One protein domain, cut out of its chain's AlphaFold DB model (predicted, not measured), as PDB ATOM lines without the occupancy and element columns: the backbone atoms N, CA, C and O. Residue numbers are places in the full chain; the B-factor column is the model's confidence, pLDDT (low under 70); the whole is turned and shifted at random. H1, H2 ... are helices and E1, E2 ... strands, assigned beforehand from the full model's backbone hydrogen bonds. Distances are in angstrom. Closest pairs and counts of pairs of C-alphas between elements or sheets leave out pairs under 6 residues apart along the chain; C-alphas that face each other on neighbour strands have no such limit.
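AT A GLANCE: This is residues 24 to 96 of the 96 residues of a protein of Triticum aestivum (UniProt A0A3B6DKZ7). With little regular structure, the domain has two small antiparallel two-stranded sheets, E1 - E4 and the hairpin E2 - E3, near short helix H1; unnamed residues 63 to 96 run out and fold back, 79 to 84 sticking out. The printed part has 73 residues, 19 in named elements, H1 E1 E2 E3 E4 along the chain, class mixed. It is only just compact, close to loose: radius of gyration of the C-alphas 13.4 A, spans 37 by 32 by 21 A.

IN THESE COORDINATES: H1 is residues 25 to 28, 5.3 A, from C-alpha 25 at (-36.207, 36.185, 18.056). E1 is 29 to 33, 12.3 A; E2 38 to 40, 7.0 A; E3 47 to 49, 6.6 A; E4 59 to 62, 10.2 A, ending at (-37.184, 43.609, 14.219).

HOW THE PARTS SIT: H1 is too short for O i to N i+4 pairs; its one O i to N i+3 pair is within range. The closest C-alphas of H1 and E2, Arg 26 and Phe 40, are 6.4 A apart. Antiparallel E1 and E4 have N 30 and O 61 within hydrogen-bond range, 2.8 A; hairpin E2 and E3 has N 48 and O 39, 2.9 A.

THE WHOLE: C-alphas 80 and 96 are farthest apart, 40.5 A. The printed part has no cut and no long link between named elements; residues 53 to 55 and 95 to 96 have pLDDT under 70.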
ATOM      1  N   SER A  24     -39.581  33.216  16.607       90.44
ATOM      2  CA  SER A  24     -38.144  33.123  16.858       90.44
ATOM      3  C   SER A  24     -37.556  34.528  16.874       90.44
ATOM      4  O   SER A  24     -37.667  35.268  15.888       90.44
ATOM      5  N   PHE A  25     -36.937  34.921  17.988       94.00
ATOM      6  CA  PHE A  25     -36.207  36.185  18.056       94.00
ATOM      7  C   PHE A  25     -35.002  36.163  17.122       94.00
ATOM      8  O   PHE A  25     -34.748  37.159  16.450       94.00
ATOM      9  N   ARG A  26     -34.307  35.023  17.033       94.31
ATOM     10  CA  ARG A  26     -33.134  34.846  16.166       94.31
ATOM     11  C   ARG A  26     -33.472  35.084  14.691       94.31
ATOM     12  O   ARG A  26     -32.725  35.746  13.965       94.31
ATOM     13  N   ASP A  27     -34.627  34.592  14.255       93.31
ATOM     14  CA  ASP A  27     -35.018  34.686  12.847       93.31
ATOM     15  C   ASP A  27     -35.630  36.046  12.513       93.31
ATOM     16  O   ASP A  27     -35.369  36.584  11.436       93.31
ATOM     17  N   ASN A  28     -36.378  36.646  13.443       92.94
ATOM     18  CA  ASN A  28     -37.167  37.850  13.170       92.94
ATOM     19  C   ASN A  28     -36.522  39.163  13.635       92.94
ATOM     20  O   ASN A  28     -36.961  40.235  13.207       92.94
ATOM     21  N   CYS A  29     -35.499  39.108  14.487       93.75
ATOM     22  CA  CYS A  29     -34.855  40.283  15.068       93.75
ATOM     23  C   CYS A  29     -33.331  40.254  14.902       93.75
ATOM     24  O   CYS A  29     -32.722  39.196  14.772       93.75
ATOM     25  N   ASP A  30     -32.733  41.440  14.941       94.38
ATOM     26  CA  ASP A  30     -31.294  41.666  14.998       94.38
ATOM     27  C   ASP A  30     -30.918  42.329  16.319       94.38
ATOM     28  O   ASP A  30     -31.638  43.195  16.826       94.38
ATOM     29  N   ILE A  31     -29.732  41.996  16.824       93.12
ATOM     30  CA  ILE A  31     -29.087  42.764  17.885       93.12
ATOM     31  C   ILE A  31     -28.272  43.875  17.218       93.12
ATOM     32  O   ILE A  31     -27.295  43.602  16.523       93.12
ATOM     33  N   LYS A  32     -28.692  45.131  17.380       90.38
ATOM     34  CA  LYS A  32     -28.100  46.278  16.664       90.38
ATOM     35  C   LYS A  32     -26.970  46.970  17.418       90.38
ATOM     36  O   LYS A  32     -26.223  47.727  16.808       90.38
ATOM     37  N   TRP A  33     -26.852  46.746  18.724       87.88
ATOM     38  CA  TRP A  33     -25.832  47.391  19.546       87.88
ATOM     39  C   TRP A  33     -25.337  46.450  20.642       87.88
ATOM     40  O   TRP A  33     -26.162  45.854  21.333       87.88
ATOM     41  N   ASN A  34     -24.008  46.349  20.775       88.81
ATOM     42  CA  ASN A  34     -23.276  45.499  21.722       88.81
ATOM     43  C   ASN A  34     -23.782  44.040  21.758       88.81
ATOM     44  O   ASN A  34     -24.357  43.607  22.763       88.81
ATOM     45  N   PRO A  35     -23.614  43.268  20.667       88.62
ATOM     46  CA  PRO A  35     -24.079  41.882  20.590       88.62
ATOM     47  C   PRO A  35     -23.514  40.973  21.690       88.62
ATOM     48  O   PRO A  35     -24.179  40.029  22.095       88.62
ATOM     49  N   GLU A  36     -22.346  41.280  22.247       90.19
ATOM     50  CA  GLU A  36     -21.732  40.573  23.378       90.19
ATOM     51  C   GLU A  36     -22.523  40.670  24.702       90.19
ATOM     52  O   GLU A  36     -22.224  39.960  25.674       90.19
ATOM     53  N   ASN A  37     -23.521  41.558  24.747       91.69
ATOM     54  CA  ASN A  37     -24.431  41.752  25.873       91.69
ATOM     55  C   ASN A  37     -25.784  41.056  25.685       91.69
ATOM     56  O   ASN A  37     -26.620  41.131  26.591       91.69
ATOM     57  N   ALA A  38     -26.011  40.379  24.557       92.81
ATOM     58  CA  ALA A  38     -27.231  39.630  24.312       92.81
ATOM     59  C   ALA A  38     -26.970  38.225  23.778       92.81
ATOM     60  O   ALA A  38     -26.005  37.959  23.071       92.81
ATOM     61  N   ALA A  39     -27.870  37.311  24.121       93.25
ATOM     62  CA  ALA A  39     -27.815  35.933  23.671       93.25
ATOM     63  C   ALA A  39     -29.226  35.411  23.417       93.25
ATOM     64  O   ALA A  39     -30.124  35.577  24.246       93.25
ATOM     65  N   PHE A  40     -29.409  34.767  22.268       95.12
ATOM     66  CA  PHE A  40     -30.601  33.971  22.005       95.12
ATOM     67  C   PHE A  40     -30.505  32.651  22.777       95.12
ATOM     68  O   PHE A  40     -29.417  32.082  22.864       95.12
ATOM     69  N   SER A  41     -31.624  32.148  23.296       95.12
ATOM     70  CA  SER A  41     -31.697  30.769  23.804       95.12
ATOM     71  C   SER A  41     -31.393  29.768  22.690       95.12
ATOM     72  O   SER A  41     -31.528  30.099  21.513       95.12
ATOM     73  N   ASP A  42     -31.020  28.536  23.024       94.00
ATOM     74  CA  ASP A  42     -30.631  27.526  22.027       94.00
ATOM     75  C   ASP A  42     -31.708  27.326  20.941       94.00
ATOM     76  O   ASP A  42     -31.407  27.365  19.746       94.00
ATOM     77  N   ASP A  43     -32.979  27.280  21.344       92.00
ATOM     78  CA  ASP A  43     -34.146  27.173  20.456       92.00
ATOM     79  C   ASP A  43     -34.486  28.460  19.671       92.00
ATOM     80  O   ASP A  43     -35.289  28.431  18.745       92.00
ATOM     81  N   GLY A  44     -33.863  29.596  19.999       92.94
ATOM     82  CA  GLY A  44     -34.052  30.883  19.320       92.94
ATOM     83  C   GLY A  44     -35.321  31.647  19.707       92.94
ATOM     84  O   GLY A  44     -35.522  32.765  19.221       92.94
ATOM     85  N   HIS A  45     -36.155  31.091  20.589       93.00
ATOM     86  CA  HIS A  45     -37.428  31.680  21.023       93.00
ATOM     87  C   HIS A  45     -37.303  32.606  22.236       93.00
ATOM     88  O   HIS A  45     -38.211  33.384  22.518       93.00
ATOM     89  N   GLY A  46     -36.179  32.552  22.944       93.94
ATOM     90  CA  GLY A  46     -35.832  33.417  24.060       93.94
ATOM     91  C   GLY A  46     -34.686  34.365  23.718       93.94
ATOM     92  O   GLY A  46     -33.853  34.102  22.850       93.94
ATOM     93  N   LEU A  47     -34.637  35.479  24.442       94.88
ATOM     94  CA  LEU A  47     -33.560  36.456  24.372       94.88
ATOM     95  C   LEU A  47     -33.195  36.896  25.788       94.88
ATOM     96  O   LEU A  47     -34.061  37.305  26.560       94.88
ATOM     97  N   THR A  48     -31.905  36.856  26.104       94.62
ATOM     98  CA  THR A  48     -31.345  37.473  27.308       94.62
ATOM     99  C   THR A  48     -30.547  38.701  26.905       94.62
ATOM    100  O   THR A  48     -29.759  38.637  25.966       94.62
ATOM    101  N   MET A  49     -30.739  39.807  27.621       93.19
ATOM    102  CA  MET A  49     -29.983  41.049  27.458       93.19
ATOM    103  C   MET A  49     -29.381  41.437  28.808       93.19
ATOM    104  O   MET A  49     -30.015  41.255  29.848       93.19
ATOM    105  N   SER A  50     -28.160  41.963  28.797       89.44
ATOM    106  CA  SER A  50     -27.399  42.294  30.002       89.44
ATOM    107  C   SER A  50     -26.757  43.678  29.908       89.44
ATOM    108  O   SER A  50     -26.509  44.191  28.820       89.44
ATOM    109  N   LEU A  51     -26.497  44.282  31.067       87.00
ATOM    110  CA  LEU A  51     -25.803  45.560  31.202       87.00
ATOM    111  C   LEU A  51     -24.470  45.289  31.915       87.00
ATOM    112  O   LEU A  51     -24.432  45.186  33.138       87.00
ATOM    113  N   LYS A  52     -23.392  45.050  31.158       78.00
ATOM    114  CA  LYS A  52     -22.100  44.628  31.742       78.00
ATOM    115  C   LYS A  52     -21.231  45.785  32.248       78.00
ATOM    116  O   LYS A  52     -20.410  45.559  33.127       78.00
ATOM    117  N   SER A  53     -21.358  46.991  31.693       67.25
ATOM    118  CA  SER A  53     -20.514  48.144  32.039       67.25
ATOM    119  C   SER A  53     -21.322  49.441  32.040       67.25
ATOM    120  O   SER A  53     -22.349  49.542  31.375       67.25
ATOM    121  N   ASN A  54     -20.829  50.458  32.751       64.38
ATOM    122  CA  ASN A  54     -21.491  51.752  32.973       64.38
ATOM    123  C   ASN A  54     -21.780  52.550  31.684       64.38
ATOM    124  O   ASN A  54     -22.513  53.533  31.723       64.38
ATOM    125  N   SER A  55     -21.203  52.146  30.551       64.44
ATOM    126  CA  SER A  55     -21.392  52.756  29.229       64.44
ATOM    127  C   SER A  55     -21.951  51.786  28.180       64.44
ATOM    128  O   SER A  55     -21.979  52.123  26.996       64.44
ATOM    129  N   SER A  56     -22.402  50.589  28.577       76.06
ATOM    130  CA  SER A  56     -22.892  49.577  27.638       76.06
ATOM    131  C   SER A  56     -24.374  49.268  27.834       76.06
ATOM    132  O   SER A  56     -24.836  49.018  28.939       76.06
ATOM    133  N   GLY A  57     -25.131  49.290  26.736       84.06
ATOM    134  CA  GLY A  57     -26.495  48.768  26.650       84.06
ATOM    135  C   GLY A  57     -26.576  47.585  25.693       84.06
ATOM    136  O   GLY A  57     -25.548  47.057  25.267       84.06
ATOM    137  N   CYS A  58     -27.795  47.202  25.327       88.88
ATOM    138  CA  CYS A  58     -28.071  46.333  24.189       88.88
ATOM    139  C   CYS A  58     -29.385  46.771  23.533       88.88
ATOM    140  O   CYS A  58     -30.285  47.267  24.212       88.88
ATOM    141  N   LEU A  59     -29.508  46.572  22.221       91.06
ATOM    142  CA  LEU A  59     -30.728  46.878  21.473       91.06
ATOM    143  C   LEU A  59     -31.124  45.695  20.591       91.06
ATOM    144  O   LEU A  59     -30.335  45.269  19.748       91.06
ATOM    145  N   LEU A  60     -32.360  45.225  20.748       93.44
ATOM    146  CA  LEU A  60     -33.015  44.315  19.814       93.44
ATOM    147  C   LEU A  60     -33.921  45.118  18.872       93.44
ATOM    148  O   LEU A  60     -34.667  45.985  19.328       93.44
ATOM    149  N   GLN A  61     -33.893  44.814  17.578       93.88
ATOM    150  CA  GLN A  61     -34.775  45.426  16.585       93.88
ATOM    151  C   GLN A  61     -35.332  44.369  15.633       93.88
ATOM    152  O   GLN A  61     -34.602  43.484  15.196       93.88
ATOM    153  N   THR A  62     -36.608  44.469  15.259       93.50
ATOM    154  CA  THR A  62     -37.184  43.609  14.219       93.50
ATOM    155  C   THR A  62     -36.509  43.864  12.869       93.50
ATOM    156  O   THR A  62     -36.248  45.007  12.496       93.50
ATOM    157  N   LYS A  63     -36.258  42.799  12.100       92.38
ATOM    158  CA  LYS A  63     -35.701  42.903  10.737       92.38
ATOM    159  C   LYS A  63     -36.684  43.549   9.761       92.38
ATOM    160  O   LYS A  63     -36.282  44.192   8.799       92.38
ATOM    161  N   LYS A  64     -37.982  43.354  10.007       90.81
ATOM    162  CA  LYS A  64     -39.080  43.900   9.206       90.81
ATOM    163  C   LYS A  64     -39.720  45.090   9.912       90.81
ATOM    164  O   LYS A  64     -39.755  45.153  11.144       90.81
ATOM    165  N   GLN A  65     -40.251  46.002   9.107       91.56
ATOM    166  CA  GLN A  65     -41.125  47.081   9.549       91.56
ATOM    167  C   GLN A  65     -42.582  46.684   9.318       91.56
ATOM    168  O   GLN A  65     -42.893  45.941   8.384       91.56
ATOM    169  N   PHE A  66     -43.466  47.188  10.170       89.69
ATOM    170  CA  PHE A  66     -44.889  46.878  10.140       89.69
ATOM    171  C   PHE A  66     -45.685  48.179  10.208       89.69
ATOM    172  O   PHE A  66     -45.339  49.070  10.981       89.69
ATOM    173  N   ILE A  67     -46.742  48.282   9.399       91.75
ATOM    174  CA  ILE A  67     -47.651  49.443   9.393       91.75
ATOM    175  C   ILE A  67     -48.826  49.198  10.354       91.75
ATOM    176  O   ILE A  67     -49.271  50.112  11.041       91.75
ATOM    177  N   TYR A  68     -49.281  47.946  10.454       90.12
ATOM    178  CA  TYR A  68     -50.351  47.505  11.348       90.12
ATOM    179  C   TYR A  68     -50.019  46.127  11.921       90.12
ATOM    180  O   TYR A  68     -49.289  45.352  11.299       90.12
ATOM    181  N   GLY A  69     -50.577  45.804  13.085       89.44
ATOM    182  CA  GLY A  69     -50.440  44.487  13.698       89.44
ATOM    183  C   GLY A  69     -50.589  44.528  15.213       89.44
ATOM    184  O   GLY A  69     -50.865  45.573  15.798       89.44
ATOM    185  N   SER A  70     -50.382  43.373  15.835       89.81
ATOM    186  CA  SER A  70     -50.223  43.235  17.279       89.81
ATOM    187  C   SER A  70     -48.802  42.772  17.566       89.81
ATOM    188  O   SER A  70     -48.272  41.923  16.846       89.81
ATOM    189  N   VAL A  71     -48.184  43.327  18.606       89.44
ATOM    190  CA  VAL A  71     -46.862  42.907  19.068       89.44
ATOM    191  C   VAL A  71     -46.990  42.534  20.536       89.44
ATOM    192  O   VAL A  71     -47.427  43.338  21.357       89.44
ATOM    193  N   SER A  72     -46.651  41.290  20.852       90.75
ATOM    194  CA  SER A  72     -46.767  40.735  22.195       90.75
ATOM    195  C   SER A  72     -45.546  39.886  22.512       90.75
ATOM    196  O   SER A  72     -45.170  39.032  21.708       90.75
ATOM    197  N   THR A  73     -44.975  40.085  23.698       91.31
ATOM    198  CA  THR A  73     -43.787  39.373  24.174       91.31
ATOM    199  C   THR A  73     -43.890  39.133  25.679       91.31
ATOM    200  O   THR A  73     -44.362  39.999  26.413       91.31
ATOM    201  N   LEU A  74     -43.408  37.982  26.154       94.12
ATOM    202  CA  LEU A  74     -43.186  37.751  27.582       94.12
ATOM    203  C   LEU A  74     -41.859  38.390  28.005       94.12
ATOM    204  O   LEU A  74     -40.812  38.072  27.446       94.12
ATOM    205  N   ILE A  75     -41.901  39.280  28.997       95.12
ATOM    206  CA  ILE A  75     -40.728  40.018  29.476       95.12
ATOM    207  C   ILE A  75     -40.486  39.678  30.945       95.12
ATOM    208  O   ILE A  75     -41.367  39.845  31.786       95.12
ATOM    209  N   LYS A  76     -39.263  39.238  31.258       95.44
ATOM    210  CA  LYS A  76     -38.771  39.079  32.628       95.44
ATOM    211  C   LYS A  76     -37.773  40.192  32.930       95.44
ATOM    212  O   LYS A  76     -36.778  40.331  32.226       95.44
ATOM    213  N   LEU A  77     -38.050  40.974  33.971       93.81
ATOM    214  CA  LEU A  77     -37.185  42.075  34.395       93.81
ATOM    215  C   LEU A  77     -35.966  41.583  35.187       93.81
ATOM    216  O   LEU A  77     -35.936  40.454  35.687       93.81
ATOM    217  N   VAL A  78     -34.965  42.461  35.292       92.00
ATOM    218  CA  VAL A  78     -33.744  42.228  36.070       92.00
ATOM    219  C   VAL A  78     -34.112  42.008  37.548       92.00
ATOM    220  O   VAL A  78     -34.887  42.788  38.101       92.00
ATOM    221  N   PRO A  79     -33.618  40.939  38.197       92.88
ATOM    222  CA  PRO A  79     -33.909  40.674  39.602       92.88
ATOM    223  C   PRO A  79     -33.030  41.515  40.544       92.88
ATOM    224  O   PRO A  79     -31.910  41.889  40.205       92.88
ATOM    225  N   GLY A  80     -33.496  41.727  41.779       94.56
ATOM    226  CA  GLY A  80     -32.712  42.376  42.837       94.56
ATOM    227  C   GLY A  80     -32.660  43.904  42.724       94.56
ATOM    228  O   GLY A  80     -33.647  44.540  42.359       94.56
ATOM    229  N   ASN A  81     -31.521  44.508  43.089       91.69
ATOM    230  CA  ASN A  81     -31.331  45.955  42.972       91.69
ATOM    231  C   ASN A  81     -31.103  46.336  41.503       91.69
ATOM    232  O   ASN A  81     -30.078  45.999  40.917       91.69
ATOM    233  N   SER A  82     -32.062  47.052  40.925       91.19
ATOM    234  CA  SER A  82     -32.009  47.564  39.550       91.19
ATOM    235  C   SER A  82     -32.211  49.080  39.498       91.19
ATOM    236  O   SER A  82     -32.735  49.607  38.515       91.19
ATOM    237  N   ALA A  83     -31.828  49.801  40.558       92.75
ATOM    238  CA  ALA A  83     -31.905  51.259  40.587       92.75
ATOM    239  C   ALA A  83     -31.173  51.864  39.374       92.75
ATOM    240  O   ALA A  83     -30.029  51.520  39.088       92.75
ATOM    241  N   GLY A  84     -31.858  52.740  38.636       89.62
ATOM    242  CA  GLY A  84     -31.316  53.373  37.429       89.62
ATOM    243  C   GLY A  84     -31.303  52.498  36.167       89.62
ATOM    244  O   GLY A  84     -30.879  52.977  35.119       89.62
ATOM    245  N   THR A  85     -31.788  51.251  36.221       90.88
ATOM    246  CA  THR A  85     -31.941  50.401  35.027       90.88
ATOM    247  C   THR A  85     -33.291  50.643  34.363       90.88
ATOM    248  O   THR A  85     -34.320  50.697  35.033       90.88
ATOM    249  N   VAL A  86     -33.303  50.728  33.033       91.31
ATOM    250  CA  VAL A  86     -34.534  50.842  32.242       91.31
ATOM    251  C   VAL A  86     -34.573  49.726  31.202       91.31
ATOM    252  O   VAL A  86     -33.683  49.616  30.363       91.31
ATOM    253  N   THR A  87     -35.632  48.917  31.225       93.25
ATOM    254  CA  THR A  87     -35.954  47.962  30.157       93.25
ATOM    255  C   THR A  87     -37.077  48.549  29.312       93.25
ATOM    256  O   THR A  87     -38.135  48.879  29.844       93.25
ATOM    257  N   THR A  88     -36.858  48.698  28.004       94.69
ATOM    258  CA  THR A  88     -37.849  49.297  27.097       94.69
ATOM    259  C   THR A  88     -38.364  48.283  26.080       94.69
ATOM    260  O   THR A  88     -37.611  47.466  25.556       94.69
ATOM    261  N   TYR A  89     -39.662  48.356  25.793       94.62
ATOM    262  CA  TYR A  89     -40.332  47.621  24.726       94.62
ATOM    263  C   TYR A  89     -41.304  48.585  24.056       94.62
ATOM    264  O   TYR A  89     -42.268  49.030  24.674       94.62
ATOM    265  N   TYR A  90     -40.981  48.999  22.834       94.69
ATOM    266  CA  TYR A  90     -41.689  50.075  22.155       94.69
ATOM    267  C   TYR A  90     -41.629  49.910  20.640       94.69
ATOM    268  O   TYR A  90     -40.766  49.217  20.100       94.69
ATOM    269  N   VAL A  91     -42.543  50.593  19.957       93.69
ATOM    270  CA  VAL A  91     -42.539  50.738  18.501       93.69
ATOM    271  C   VAL A  91     -41.978  52.114  18.159       93.69
ATOM    272  O   VAL A  91     -42.306  53.107  18.807       93.69
ATOM    273  N   ARG A  92     -41.130  52.177  17.131       90.06
ATOM    274  CA  ARG A  92     -40.601  53.427  16.580       90.06
ATOM    275  C   ARG A  92     -40.990  53.536  15.114       90.06
ATOM    276  O   ARG A  92     -40.677  52.644  14.331       90.06
ATOM    277  N   ILE A  93     -41.585  54.665  14.750       86.69
ATOM    278  CA  ILE A  93     -41.715  55.080  13.354       86.69
ATOM    279  C   ILE A  93     -40.406  55.748  12.936       86.69
ATOM    280  O   ILE A  93     -39.921  56.654  13.615       86.69
ATOM    281  N   LEU A  94     -39.822  55.284  11.833       74.56
ATOM    282  CA  LEU A  94     -38.734  55.993  11.176       74.56
ATOM    283  C   LEU A  94     -39.373  57.035  10.251       74.56
ATOM    284  O   LEU A  94     -39.900  56.674   9.202       74.56
ATOM    285  N   PHE A  95     -39.382  58.302  10.659       62.69
ATOM    286  CA  PHE A  95     -39.625  59.388   9.714       62.69
ATOM    287  C   PHE A  95     -38.351  59.546   8.875       62.69
ATOM    288  O   PHE A  95     -37.277  59.760   9.440       62.69
ATOM    289  N   LEU A  96     -38.478  59.331   7.565       56.03
ATOM    290  CA  LEU A  96     -37.494  59.753   6.566       56.03
ATOM    291  C   LEU A  96     -37.592  61.266   6.362       56.03
ATOM    292  O   LEU A  96     -38.737  61.774   6.399       56.03
TER     293      LEU A  96